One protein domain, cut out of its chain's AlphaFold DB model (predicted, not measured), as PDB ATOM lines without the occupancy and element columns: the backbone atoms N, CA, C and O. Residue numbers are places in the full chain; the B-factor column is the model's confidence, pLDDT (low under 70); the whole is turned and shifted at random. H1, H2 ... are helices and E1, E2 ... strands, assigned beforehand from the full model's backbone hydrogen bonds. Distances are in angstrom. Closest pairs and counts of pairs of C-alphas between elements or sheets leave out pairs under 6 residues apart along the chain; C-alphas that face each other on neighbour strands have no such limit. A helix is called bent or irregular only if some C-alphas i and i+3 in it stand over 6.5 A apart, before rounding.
ATOM      1  N   ILE A   5     194.245 171.335 216.148       98.44
ATOM      2  CA  ILE A   5     194.573 171.779 214.787       98.44
ATOM      3  C   ILE A   5     193.737 171.022 213.752       98.44
ATOM      4  O   ILE A   5     193.749 169.789 213.703       98.44
ATOM      5  N   LEU A   6     193.071 171.754 212.859       98.56
ATOM      6  CA  LEU A   6     192.402 171.178 211.694       98.56
ATOM      7  C   LEU A   6     193.331 171.183 210.478       98.56
ATOM      8  O   LEU A   6     193.713 172.237 209.983       98.56
ATOM      9  N   PHE A   7     193.639 170.011 209.933       98.44
ATOM     10  CA  PHE A   7     194.382 169.879 208.683       98.44
ATOM     11  C   PHE A   7     193.432 169.669 207.506       98.44
ATOM     12  O   PHE A   7     192.708 168.669 207.455       98.44
ATOM     13  N   LEU A   8     193.481 170.563 206.518       98.06
ATOM     14  CA  LEU A   8     192.741 170.401 205.268       98.06
ATOM     15  C   LEU A   8     193.589 169.681 204.222       98.06
ATOM     16  O   LEU A   8     194.757 170.003 204.001       98.06
ATOM     17  N   THR A   9     192.995 168.706 203.535       98.00
ATOM     18  CA  THR A   9     193.720 167.902 202.546       98.00
ATOM     19  C   THR A   9     192.852 167.443 201.371       98.00
ATOM     20  O   THR A   9     191.639 167.657 201.313       98.00
ATOM     21  N   GLY A  10     193.501 166.828 200.385       97.06
ATOM     22  CA  GLY A  10     192.876 166.141 199.259       97.06
ATOM     23  C   GLY A  10     192.968 164.621 199.404       97.06
ATOM     24  O   GLY A  10     193.786 164.101 200.161       97.06
ATOM     25  N   LYS A  11     192.169 163.894 198.616       97.06
ATOM     26  CA  LYS A  11     192.012 162.431 198.698       97.06
ATOM     27  C   LYS A  11     193.337 161.669 198.592       97.06
ATOM     28  O   LYS A  11     193.509 160.641 199.234       97.06
ATOM     29  N   LEU A  12     194.265 162.138 197.756       95.94
ATOM     30  CA  LEU A  12     195.543 161.447 197.542       95.94
ATOM     31  C   LEU A  12     196.509 161.587 198.726       95.94
ATOM     32  O   LEU A  12     197.315 160.690 198.953       95.94
ATOM     33  N   ALA A  13     196.427 162.688 199.475       96.44
ATOM     34  CA  ALA A  13     197.352 162.999 200.565       96.44
ATOM     35  C   ALA A  13     196.826 162.561 201.944       96.44
ATOM     36  O   ALA A  13     197.614 162.385 202.867       96.44
ATOM     37  N   GLU A  14     195.517 162.346 202.087       97.50
ATOM     38  CA  GLU A  14     194.841 162.024 203.352       97.50
ATOM     39  C   GLU A  14     195.488 160.860 204.122       97.50
ATOM     40  O   GLU A  14     195.913 161.026 205.265       97.50
ATOM     41  N   LYS A  15     195.658 159.696 203.477       97.00
ATOM     42  CA  LYS A  15     196.276 158.518 204.113       97.00
ATOM     43  C   LYS A  15     197.704 158.801 204.589       97.00
ATOM     44  O   LYS A  15     198.112 158.331 205.653       97.00
ATOM     45  N   GLN A  16     198.478 159.542 203.797       95.94
ATOM     46  CA  GLN A  16     199.860 159.871 204.136       95.94
ATOM     47  C   GLN A  16     199.926 160.882 205.287       95.94
ATOM     48  O   GLN A  16     200.763 160.722 206.173       95.94
ATOM     49  N   LEU A  17     199.016 161.858 205.321       97.31
ATOM     50  CA  LEU A  17     198.928 162.866 206.379       97.31
ATOM     51  C   LEU A  17     198.606 162.206 207.723       97.31
ATOM     52  O   LEU A  17     199.312 162.451 208.697       97.31
ATOM     53  N   HIS A  18     197.634 161.288 207.759       97.50
ATOM     54  CA  HIS A  18     197.361 160.482 208.953       97.50
ATOM     55  C   HIS A  18     198.587 159.690 209.420       97.50
ATOM     56  O   HIS A  18     198.892 159.677 210.608       97.50
ATOM     57  N   SER A  19     199.299 159.041 208.493       96.31
ATOM     58  CA  SER A  19     200.502 158.260 208.812       96.31
ATOM     59  C   SER A  19     201.610 159.125 209.416       96.31
ATOM     60  O   SER A  19     202.246 158.721 210.389       96.31
ATOM     61  N   ILE A  20     201.830 160.326 208.874       94.75
ATOM     62  CA  ILE A  20     202.844 161.258 209.375       94.75
ATOM     63  C   ILE A  20     202.452 161.801 210.746       94.75
ATOM     64  O   ILE A  20     203.264 161.712 211.658       94.75
ATOM     65  N   LEU A  21     201.219 162.281 210.926       95.75
ATOM     66  CA  LEU A  21     200.747 162.792 212.220       95.75
ATOM     67  C   LEU A  21     200.806 161.720 213.319       95.75
ATOM     68  O   LEU A  21     201.271 161.995 214.422       95.75
ATOM     69  N   ALA A  22     200.434 160.475 213.002       94.75
ATOM     70  CA  ALA A  22     200.526 159.358 213.943       94.75
ATOM     71  C   ALA A  22     201.976 159.033 214.342       94.75
ATOM     72  O   ALA A  22     202.243 158.736 215.504       94.75
ATOM     73  N   LYS A  23     202.923 159.098 213.394       92.75
ATOM     74  CA  LYS A  23     204.359 158.897 213.664       92.75
ATOM     75  C   LYS A  23     204.984 160.062 214.425       92.75
ATOM     76  O   LYS A  23     205.886 159.842 215.224       92.75
ATOM     77  N   MET A  24     204.519 161.276 214.149       92.06
ATOM     78  CA  MET A  24     205.009 162.515 214.744       92.06
ATOM     79  C   MET A  24     204.681 162.603 216.238       92.06
ATOM     80  O   MET A  24     205.418 163.268 216.957       92.06
ATOM     81  N   GLN A  25     203.605 161.938 216.688       90.50
ATOM     82  CA  GLN A  25     203.102 161.982 218.070       90.50
ATOM     83  C   GLN A  25     203.097 163.418 218.634       90.50
ATOM     84  O   GLN A  25     203.794 163.697 219.610       90.50
ATOM     85  N   PRO A  26     202.384 164.356 217.981       91.81
ATOM     86  CA  PRO A  26     202.393 165.752 218.394       91.81
ATOM     87  C   PRO A  26     201.807 165.949 219.793       91.81
ATOM     88  O   PRO A  26     200.939 165.198 220.231       91.81
ATOM     89  N   GLU A  27     202.231 167.025 220.455       92.31
ATOM     90  CA  GLU A  27     201.653 167.454 221.735       92.31
ATOM     91  C   GLU A  27     200.248 168.064 221.578       92.31
ATOM     92  O   GLU A  27     199.517 168.174 222.560       92.31
ATOM     93  N   PHE A  28     199.855 168.438 220.355       95.38
ATOM     94  CA  PHE A  28     198.523 168.943 220.018       95.38
ATOM     95  C   PHE A  28     197.565 167.821 219.598       95.38
ATOM     96  O   PHE A  28     197.963 166.766 219.100       95.38
ATOM     97  N   THR A  29     196.269 168.085 219.733       97.50
ATOM     98  CA  THR A  29     195.220 167.242 219.146       97.50
ATOM     99  C   THR A  29     194.897 167.714 217.732       97.50
ATOM    100  O   THR A  29     195.157 168.865 217.384       97.50
ATOM    101  N   TYR A  30     194.357 166.840 216.882       97.94
ATOM    102  CA  TYR A  30     194.095 167.216 215.497       97.94
ATOM    103  C   TYR A  30     192.891 166.516 214.879       97.94
ATOM    104  O   TYR A  30     192.540 165.396 215.251       97.94
ATOM    105  N   THR A  31     192.331 167.168 213.862       98.19
ATOM    106  CA  THR A  31     191.373 166.589 212.918       98.19
ATOM    107  C   THR A  31     191.944 166.697 211.508       98.19
ATOM    108  O   THR A  31     192.520 167.716 211.137       98.19
ATOM    109  N   VAL A  32     191.797 165.644 210.702       98.12
ATOM    110  CA  VAL A  32     192.116 165.677 209.268       98.12
ATOM    111  C   VAL A  32     190.803 165.703 208.500       98.12
ATOM    112  O   VAL A  32     189.966 164.824 208.689       98.12
ATOM    113  N   HIS A  33     190.628 166.696 207.629       98.00
ATOM    114  CA  HIS A  33     189.418 166.852 206.832       98.00
ATOM    115  C   HIS A  33     189.732 166.929 205.335       98.00
ATOM    116  O   HIS A  33     190.460 167.803 204.853       98.00
ATOM    117  N   GLN A  34     189.167 165.990 204.577       96.50
ATOM    118  CA  GLN A  34     189.289 165.939 203.127       96.50
ATOM    119  C   GLN A  34     188.210 166.815 202.473       96.50
ATOM    120  O   GLN A  34     187.018 166.571 202.624       96.50
ATOM    121  N   LEU A  35     188.618 167.819 201.689       94.94
ATOM    122  CA  LEU A  35     187.711 168.869 201.192       94.94
ATOM    123  C   LEU A  35     187.078 168.559 199.808       94.94
ATOM    124  O   LEU A  35     186.873 169.435 198.954       94.94
ATOM    125  N   GLY A  36     186.823 167.281 199.516       92.00
ATOM    126  CA  GLY A  36     186.168 166.846 198.274       92.00
ATOM    127  C   GLY A  36     186.979 167.061 196.981       92.00
ATOM    128  O   GLY A  36     186.401 167.177 195.901       92.00
ATOM    129  N   LEU A  37     188.311 167.146 197.057       93.94
ATOM    130  CA  LEU A  37     189.225 167.238 195.905       93.94
ATOM    131  C   LEU A  37     190.271 166.116 195.899       93.94
ATOM    132  O   LEU A  37     190.647 165.596 196.949       93.94
ATOM    133  N   LYS A  38     190.771 165.737 194.714       94.44
ATOM    134  CA  LYS A  38     191.791 164.678 194.599       94.44
ATOM    135  C   LYS A  38     193.171 165.137 195.084       94.44
ATOM    136  O   LYS A  38     193.756 164.472 195.935       94.44
ATOM    137  N   VAL A  39     193.675 166.255 194.559       95.00
ATOM    138  CA  VAL A  39     195.036 166.762 194.812       95.00
ATOM    139  C   VAL A  39     194.974 167.968 195.748       95.00
ATOM    140  O   VAL A  39     194.359 168.972 195.406       95.00
ATOM    141  N   ALA A  40     195.631 167.878 196.907       94.81
ATOM    142  CA  ALA A  40     195.601 168.913 197.944       94.81
ATOM    143  C   ALA A  40     196.201 170.257 197.477       94.81
ATOM    144  O   ALA A  40     195.628 171.306 197.738       94.81
ATOM    145  N   GLY A  41     197.296 170.236 196.706       93.50
ATOM    146  CA  GLY A  41     197.951 171.452 196.192       93.50
ATOM    147  C   GLY A  41     197.151 172.250 195.149       93.50
ATOM    148  O   GLY A  41     197.597 173.303 194.710       93.50
ATOM    149  N   LEU A  42     195.976 171.764 194.732       95.44
ATOM    150  CA  LEU A  42     195.045 172.517 193.882       95.44
ATOM    151  C   LEU A  42     193.980 173.272 194.693       95.44
ATOM    152  O   LEU A  42     193.105 173.898 194.102       95.44
ATOM    153  N   MET A  43     194.029 173.189 196.024       96.44
ATOM    154  CA  MET A  43     193.119 173.906 196.908       96.44
ATOM    155  C   MET A  43     193.294 175.422 196.754       96.44
ATOM    156  O   MET A  43     194.409 175.920 196.566       96.44
ATOM    157  N   THR A  44     192.181 176.146 196.837       97.88
ATOM    158  CA  THR A  44     192.166 177.607 196.920       97.88
ATOM    159  C   THR A  44     191.389 178.061 198.146       97.88
ATOM    160  O   THR A  44     190.538 177.324 198.652       97.88
ATOM    161  N   THR A  45     191.643 179.282 198.601       97.50
ATOM    162  CA  THR A  45     190.926 179.881 199.732       97.50
ATOM    163  C   THR A  45     189.422 179.982 199.465       97.50
ATOM    164  O   THR A  45     188.633 179.571 200.312       97.50
ATOM    165  N   ASP A  46     189.014 180.344 198.244       96.50
ATOM    166  CA  ASP A  46     187.601 180.339 197.821       96.50
ATOM    167  C   ASP A  46     186.955 178.948 197.907       96.50
ATOM    168  O   ASP A  46     185.787 178.792 198.273       96.50
ATOM    169  N   MET A  47     187.705 177.898 197.550       97.00
ATOM    170  CA  MET A  47     187.214 176.526 197.673       97.00
ATOM    171  C   MET A  47     187.014 176.137 199.135       97.00
ATOM    172  O   MET A  47     186.033 175.449 199.417       97.00
ATOM    173  N   ILE A  48     187.914 176.560 200.027       97.44
ATOM    174  CA  ILE A  48     187.814 176.321 201.470       97.44
ATOM    175  C   ILE A  48     186.595 177.045 202.032       97.44
ATOM    176  O   ILE A  48     185.723 176.374 202.573       97.44
ATOM    177  N   ALA A  49     186.479 178.356 201.807       96.06
ATOM    178  CA  ALA A  49     185.353 179.166 202.277       96.06
ATOM    179  C   ALA A  49     183.994 178.586 201.848       96.06
ATOM    180  O   ALA A  49     183.042 178.564 202.618       96.06
ATOM    181  N   ARG A  50     183.903 178.047 200.624       95.56
ATOM    182  CA  ARG A  50     182.662 177.446 200.115       95.56
ATOM    183  C   ARG A  50     182.361 176.049 200.666       95.56
ATOM    184  O   ARG A  50     181.197 175.661 200.700       95.56
ATOM    185  N   ARG A  51     183.383 175.234 200.948       96.06
ATOM    186  CA  ARG A  51     183.216 173.786 201.199       96.06
ATOM    187  C   ARG A  51     183.409 173.377 202.651       96.06
ATOM    188  O   ARG A  51     182.936 172.308 203.017       96.06
ATOM    189  N   LEU A  52     184.123 174.168 203.445       96.50
ATOM    190  CA  LEU A  52     184.354 173.866 204.849       96.50
ATOM    191  C   LEU A  52     183.116 174.267 205.655       96.50
ATOM    192  O   LEU A  52     182.869 175.448 205.868       96.50
ATOM    193  N   SER A  53     182.324 173.281 206.072       91.69
ATOM    194  CA  SER A  53     181.082 173.509 206.825       91.69
ATOM    195  C   SER A  53     181.244 173.408 208.341       91.69
ATOM    196  O   SER A  53     180.394 173.899 209.074       91.69
ATOM    197  N   ASP A  54     182.294 172.733 208.805       94.12
ATOM    198  CA  ASP A  54     182.589 172.515 210.218       94.12
ATOM    199  C   ASP A  54     184.096 172.683 210.434       94.12
ATOM    200  O   ASP A  54     184.906 172.177 209.654       94.12
ATOM    201  N   THR A  55     184.463 173.431 211.468       93.81
ATOM    202  CA  THR A  55     185.854 173.691 211.855       93.81
ATOM    203  C   THR A  55     186.342 172.704 212.912       93.81
ATOM    204  O   THR A  55     187.505 172.755 213.303       93.81
ATOM    205  N   PHE A  56     185.474 171.787 213.357       95.50
ATOM    206  CA  PHE A  56     185.773 170.720 214.311       95.50
ATOM    207  C   PHE A  56     186.321 171.242 215.647       95.50
ATOM    208  O   PHE A  56     187.106 170.569 216.310       95.50
ATOM    209  N   GLY A  57     185.919 172.457 216.038       94.69
ATOM    210  CA  GLY A  57     186.394 173.102 217.264       94.69
ATOM    211  C   GLY A  57     187.893 173.411 217.259       94.69
ATOM    212  O   GLY A  57     188.502 173.434 218.324       94.69
ATOM    213  N   ALA A  58     188.497 173.593 216.082       97.56
ATOM    214  CA  ALA A  58     189.918 173.881 215.963       97.56
ATOM    215  C   ALA A  58     190.286 175.296 216.419       97.56
ATOM    216  O   ALA A  58     189.597 176.265 216.105       97.56
ATOM    217  N   ASP A  59     191.430 175.398 217.092       98.00
ATOM    218  CA  ASP A  59     192.077 176.658 217.453       98.00
ATOM    219  C   ASP A  59     192.770 177.295 216.239       98.00
ATOM    220  O   ASP A  59     192.902 178.516 216.167       98.00
ATOM    221  N   ARG A  60     193.196 176.473 215.265       97.88
ATOM    222  CA  ARG A  60     193.719 176.917 213.965       97.88
ATOM    223  C   ARG A  60     193.568 175.870 212.865       97.88
ATOM    224  O   ARG A  60     193.430 174.672 213.125       97.88
ATOM    225  N   ILE A  61     193.651 176.329 211.620       98.50
ATOM    226  CA  ILE A  61     193.525 175.513 210.412       98.50
ATOM    227  C   ILE A  61     194.840 175.542 209.633       98.50
ATOM    228  O   ILE A  61     195.331 176.606 209.269       98.50
ATOM    229  N   ILE A  62     195.374 174.369 209.302       98.31
ATOM    230  CA  ILE A  62     196.520 174.221 208.405       98.31
ATOM    231  C   ILE A  62     196.041 173.742 207.039       98.31
ATOM    232  O   ILE A  62     195.476 172.654 206.891       98.31
ATOM    233  N   VAL A  63     196.306 174.557 206.021       98.12
ATOM    234  CA  VAL A  63     196.042 174.240 204.613       98.12
ATOM    235  C   VAL A  63     197.319 173.739 203.930       98.12
ATOM    236  O   VAL A  63     198.421 174.003 204.416       98.12
ATOM    237  N   PRO A  64     197.231 173.035 202.786       97.44
ATOM    238  CA  PRO A  64     198.420 172.620 202.040       97.44
ATOM    239  C   PRO A  64     199.302 173.823 201.675       97.44
ATOM    240  O   PRO A  64     198.770 174.863 201.288       97.44
ATOM    241  N   GLY A  65     200.633 173.682 201.708       96.94
ATOM    242  CA  GLY A  65     201.541 174.803 201.423       96.94
ATOM    243  C   GLY A  65     201.341 175.435 200.043       96.94
ATOM    244  O   GLY A  65     201.442 176.647 199.882       96.94
ATOM    245  N   ARG A  66     200.928 174.631 199.054       96.62
ATOM    246  CA  ARG A  66     200.590 175.089 197.693       96.62
ATOM    247  C   ARG A  66     199.168 175.656 197.542       96.62
ATOM    248  O   ARG A  66     198.734 175.910 196.419       96.62
ATOM    249  N   CYS A  67     198.421 175.834 198.635       97.00
ATOM    250  CA  CYS A  67     197.087 176.433 198.597       97.00
ATOM    251  C   CYS A  67     197.157 177.878 198.081       97.00
ATOM    252  O   CYS A  67     197.879 178.723 198.622       97.00
ATOM    253  N   ARG A  68     196.382 178.172 197.034       96.62
ATOM    254  CA  ARG A  68     196.370 179.478 196.355       96.62
ATOM    255  C   ARG A  68     195.299 180.410 196.925       96.62
ATOM    256  O   ARG A  68     194.255 179.946 197.368       96.62
ATOM    257  N   GLY A  69     195.538 181.717 196.847       96.94
ATOM    258  CA  GLY A  69     194.603 182.751 197.303       96.94
ATOM    259  C   GLY A  69     195.037 183.445 198.596       96.94
ATOM    260  O   GLY A  69     196.134 183.204 199.101       96.94
ATOM    261  N   ASP A  70     194.177 184.328 199.088       97.38
ATOM    262  CA  ASP A  70     194.418 185.198 200.243       97.38
ATOM    263  C   ASP A  70     194.056 184.485 201.562       97.38
ATOM    264  O   ASP A  70     192.906 184.084 201.768       97.38
ATOM    265  N   ILE A  71     195.059 184.254 202.417       97.56
ATOM    266  CA  ILE A  71     194.907 183.494 203.670       97.56
ATOM    267  C   ILE A  71     194.370 184.386 204.781       97.56
ATOM    268  O   ILE A  71     193.589 183.922 205.611       97.56
ATOM    269  N   GLU A  72     194.763 185.653 204.784       96.81
ATOM    270  CA  GLU A  72     194.289 186.670 205.705       96.81
ATOM    271  C   GLU A  72     192.775 186.853 205.536       96.81
ATOM    272  O   GLU A  72     192.026 186.709 206.501       96.81
ATOM    273  N   ALA A  73     192.300 187.001 204.295       96.62
ATOM    274  CA  ALA A  73     190.872 187.079 203.993       96.62
ATOM    275  C   ALA A  73     190.108 185.805 204.404       96.62
ATOM    276  O   ALA A  73     188.981 185.874 204.898       96.62
ATOM    277  N   LEU A  74     190.713 184.623 204.230       97.25
ATOM    278  CA  LEU A  74     190.107 183.364 204.671       97.25
ATOM    279  C   LEU A  74     190.046 183.260 206.203       97.25
ATOM    280  O   LEU A  74     189.055 182.772 206.741       97.25
ATOM    281  N   THR A  75     191.084 183.732 206.892       97.38
ATOM    282  CA  THR A  75     191.152 183.796 208.359       97.38
ATOM    283  C   THR A  75     190.058 184.702 208.911       97.38
ATOM    284  O   THR A  75     189.345 184.308 209.832       97.38
ATOM    285  N   GLU A  76     189.866 185.880 208.315       96.06
ATOM    286  CA  GLU A  76     188.775 186.792 208.672       96.06
ATOM    287  C   GLU A  76     187.402 186.158 208.430       96.06
ATOM    288  O   GLU A  76     186.524 186.236 209.288       96.06
ATOM    289  N   HIS A  77     187.225 185.480 207.291       94.69
ATOM    290  CA  HIS A  77     185.967 184.819 206.945       94.69
ATOM    291  C   HIS A  77     185.603 183.679 207.907       94.69
ATOM    292  O   HIS A  77     184.441 183.544 208.288       94.69
ATOM    293  N   LEU A  78     186.581 182.852 208.291       94.44
ATOM    294  CA  LEU A  78     186.371 181.698 209.169       94.44
ATOM    295  C   LEU A  78     186.454 182.049 210.656       94.44
ATOM    296  O   LEU A  78     186.084 181.225 211.490       94.44
ATOM    297  N   THR A  79     186.933 183.248 211.005       95.00
ATOM    298  CA  THR A  79     187.196 183.698 212.387       95.00
ATOM    299  C   THR A  79     188.127 182.770 213.180       95.00
ATOM    300  O   THR A  79     188.122 182.766 214.409       95.00
ATOM    301  N   ILE A  80     188.940 181.988 212.468       96.19
ATOM    302  CA  ILE A  80     189.921 181.042 213.005       96.19
ATOM    303  C   ILE A  80     191.226 181.265 212.239       96.19
ATOM    304  O   ILE A  80     191.173 181.330 211.008       96.19
ATOM    305  N   PRO A  81     192.384 181.357 212.918       97.94
ATOM    306  CA  PRO A  81     193.685 181.442 212.263       97.94
ATOM    307  C   PRO A  81     193.866 180.355 211.201       97.94
ATOM    308  O   PRO A  81     193.744 179.163 211.494       97.94
ATOM    309  N   VAL A  82     194.165 180.766 209.968       98.25
ATOM    310  CA  VAL A  82     194.516 179.852 208.880       98.25
ATOM    311  C   VAL A  82     195.975 180.052 208.507       98.25
ATOM    312  O   VAL A  82     196.430 181.170 208.295       98.25
ATOM    313  N   GLU A  83     196.711 178.955 208.381       97.88
ATOM    314  CA  GLU A  83     198.124 178.961 208.025       97.88
ATOM    315  C   GLU A  83     198.393 177.988 206.878       97.88
ATOM    316  O   GLU A  83     197.776 176.926 206.760       97.88
ATOM    317  N   ARG A  84     199.366 178.326 206.028       97.81
ATOM    318  CA  ARG A  84     199.925 177.368 205.074       97.81
ATOM    319  C   ARG A  84     200.902 176.451 205.801       97.81
ATOM    320  O   ARG A  84     201.850 176.920 206.426       97.81
ATOM    321  N   GLY A  85     200.687 175.148 205.665       97.12
ATOM    322  CA  GLY A  85     201.670 174.135 206.028       97.12
ATOM    323  C   GLY A  85     202.834 174.077 205.028       97.12
ATOM    324  O   GLY A  85     202.935 174.915 204.127       97.12
ATOM    325  N   PRO A  86     203.706 173.062 205.130       96.25
ATOM    326  CA  PRO A  86     204.777 172.863 204.161       96.25
ATOM    327  C   PRO A  86     204.222 172.521 202.770       96.25
ATOM    328  O   PRO A  86     203.117 171.987 202.626       96.25
ATOM    329  N   GLU A  87     205.005 172.813 201.727       94.88
ATOM    330  CA  GLU A  87     204.661 172.397 200.362       94.88
ATOM    331  C   GLU A  87     204.634 170.876 200.220       94.88
ATOM    332  O   GLU A  87     203.715 170.325 199.611       94.88
ATOM    333  N   GLU A  88     205.627 170.212 200.807       93.00
ATOM    334  CA  GLU A  88     205.756 168.766 200.789       93.00
ATOM    335  C   GLU A  88     205.314 168.195 202.134       93.00
ATOM    336  O   GLU A  88     205.823 168.534 203.199       93.00
ATOM    337  N   LEU A  89     204.362 167.266 202.086       92.19
ATOM    338  CA  LEU A  89     203.741 166.703 203.284       92.19
ATOM    339  C   LEU A  89     204.747 166.021 204.230       92.19
ATOM    340  O   LEU A  89     204.556 166.016 205.444       92.19
ATOM    341  N   LYS A  90     205.831 165.458 203.679       90.25
ATOM    342  CA  LYS A  90     206.914 164.813 204.441       90.25
ATOM    343  C   LYS A  90     207.658 165.779 205.374       90.25
ATOM    344  O   LYS A  90     208.257 165.313 206.339       90.25
ATOM    345  N   ASP A  91     207.583 167.083 205.115       92.81
ATOM    346  CA  ASP A  91     208.274 168.118 205.889       92.81
ATOM    347  C   ASP A  91     207.428 168.608 207.080       92.81
ATOM    348  O   ASP A  91     207.871 169.451 207.859       92.81
ATOM    349  N   LEU A  92     206.221 168.059 207.273       94.56
ATOM    350  CA  LEU A  92     205.328 168.431 208.372       94.56
ATOM    351  C   LEU A  92     205.961 168.286 209.771       94.56
ATOM    352  O   LEU A  92     205.778 169.195 210.579       94.56
ATOM    353  N   PRO A  93     206.753 167.240 210.084       92.88
ATOM    354  CA  PRO A  93     207.458 167.176 211.363       92.88
ATOM    355  C   PRO A  93     208.415 168.352 211.571       92.88
ATOM    356  O   PRO A  93     208.437 168.942 212.649       92.88
ATOM    357  N   GLN A  94     209.158 168.739 210.530       92.31
ATOM    358  CA  GLN A  94     210.074 169.878 210.588       92.31
ATOM    359  C   GLN A  94     209.325 171.205 210.724       92.31
ATOM    360  O   GLN A  94     209.774 172.080 211.461       92.31
ATOM    361  N   TYR A  95     208.172 171.341 210.064       94.31
ATOM    362  CA  TYR A  95     207.285 172.495 210.225       94.31
ATOM    363  C   TYR A  95     206.875 172.702 211.695       94.31
ATOM    364  O   TYR A  95     206.825 173.834 212.165       94.31
ATOM    365  N   PHE A  96     206.689 171.616 212.455       94.19
ATOM    366  CA  PHE A  96     206.434 171.648 213.902       94.19
ATOM    367  C   PHE A  96     207.701 171.565 214.776       94.19
ATOM    368  O   PHE A  96     207.623 171.239 215.960       94.19
ATOM    369  N   GLY A  97     208.883 171.851 214.222       90.25
ATOM    370  CA  GLY A  97     210.138 171.923 214.976       90.25
ATOM    371  C   GLY A  97     210.775 170.574 215.327       90.25
ATOM    372  O   GLY A  97     211.785 170.544 216.035       90.25
TER     373      GLY A  97
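Overview. This is residues 5 to 97 of the 215 residues of the protein "Pterin-binding domain-containing protein" of Methylococcaceae bacterium NSP1-2 (UniProt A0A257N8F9). A small twisted sheet of four parallel strands, in the order E2 E1 E3 E4, is the middle of three layers, with H1 over one face and H3 over the other; H2 packs beside H3, and H4 beside H1. The printed part has 93 residues, four named helices and four named strands, E1 H1 E2 H2 E3 H3 E4 H4 along the chain, class mixed. It is compact, with a radius of gyration of the C-alphas of 12.1 A, spanning 32 by 26 by 20 A.

Arrangement. Start at E1, residues 5 to 9, between its parallel neighbours E2, residues 29 to 34 (N 7 to O 31, 2.8 A), and E3, residues 60 to 63 (N 62 to O 6, 2.8 A). Edge strand E4, residues 82 to 84, is parallel to E3, with N 83 and O 61 2.9 A apart. H1, residues 11 to 24, is on the sheet at a height of 9.5 A, closest at the C-alphas of Lys 11 and Gln 34, 6.3 A. H3, residues 71 to 78, is on the opposite face, height 8.8 A, closest to E4 at the C-alphas of Thr 75 and Val 82, 5.2 A. E1, H1, E2 and E3, H3, E4 are strand-helix-strand units, parallel neighbours with a helix between; E2, H2, E3 is a split one, with E1 between its strands; each crossover is right-handed. H2, residues 45 to 51, touches H3 (C-alphas of Thr 45 and Leu 74, 6.1 A). H4, residues 89 to 95, touches H1 (C-alphas of Met 24 and Pro 93, 6.3 A). Each O i to N i+4 pair is within hydrogen-bond range in H2 and H3, 8 of 10 in H1, 1 of 3 in H4, where 3 of 4 O i to N i+3 pairs are.

Along the chain. Find C-alpha 5 at (194.573, 171.779, 214.787), where E1 begins; H4 ends at C-alpha 95, (207.285, 172.495, 210.225). H1 runs 20.6 A and E2 17.1 A. H1 and H4 are irregular: C-alphas 12 and 15 are 7.2 A apart, 90 and 93 7.3 A.

Size, cuts and confidence. The C-alphas farthest apart, of Lys 23 and Ala 73, are 32.7 A apart. The printed part has no cut, no link is long, and no printed residue is under 70 in pLDDT.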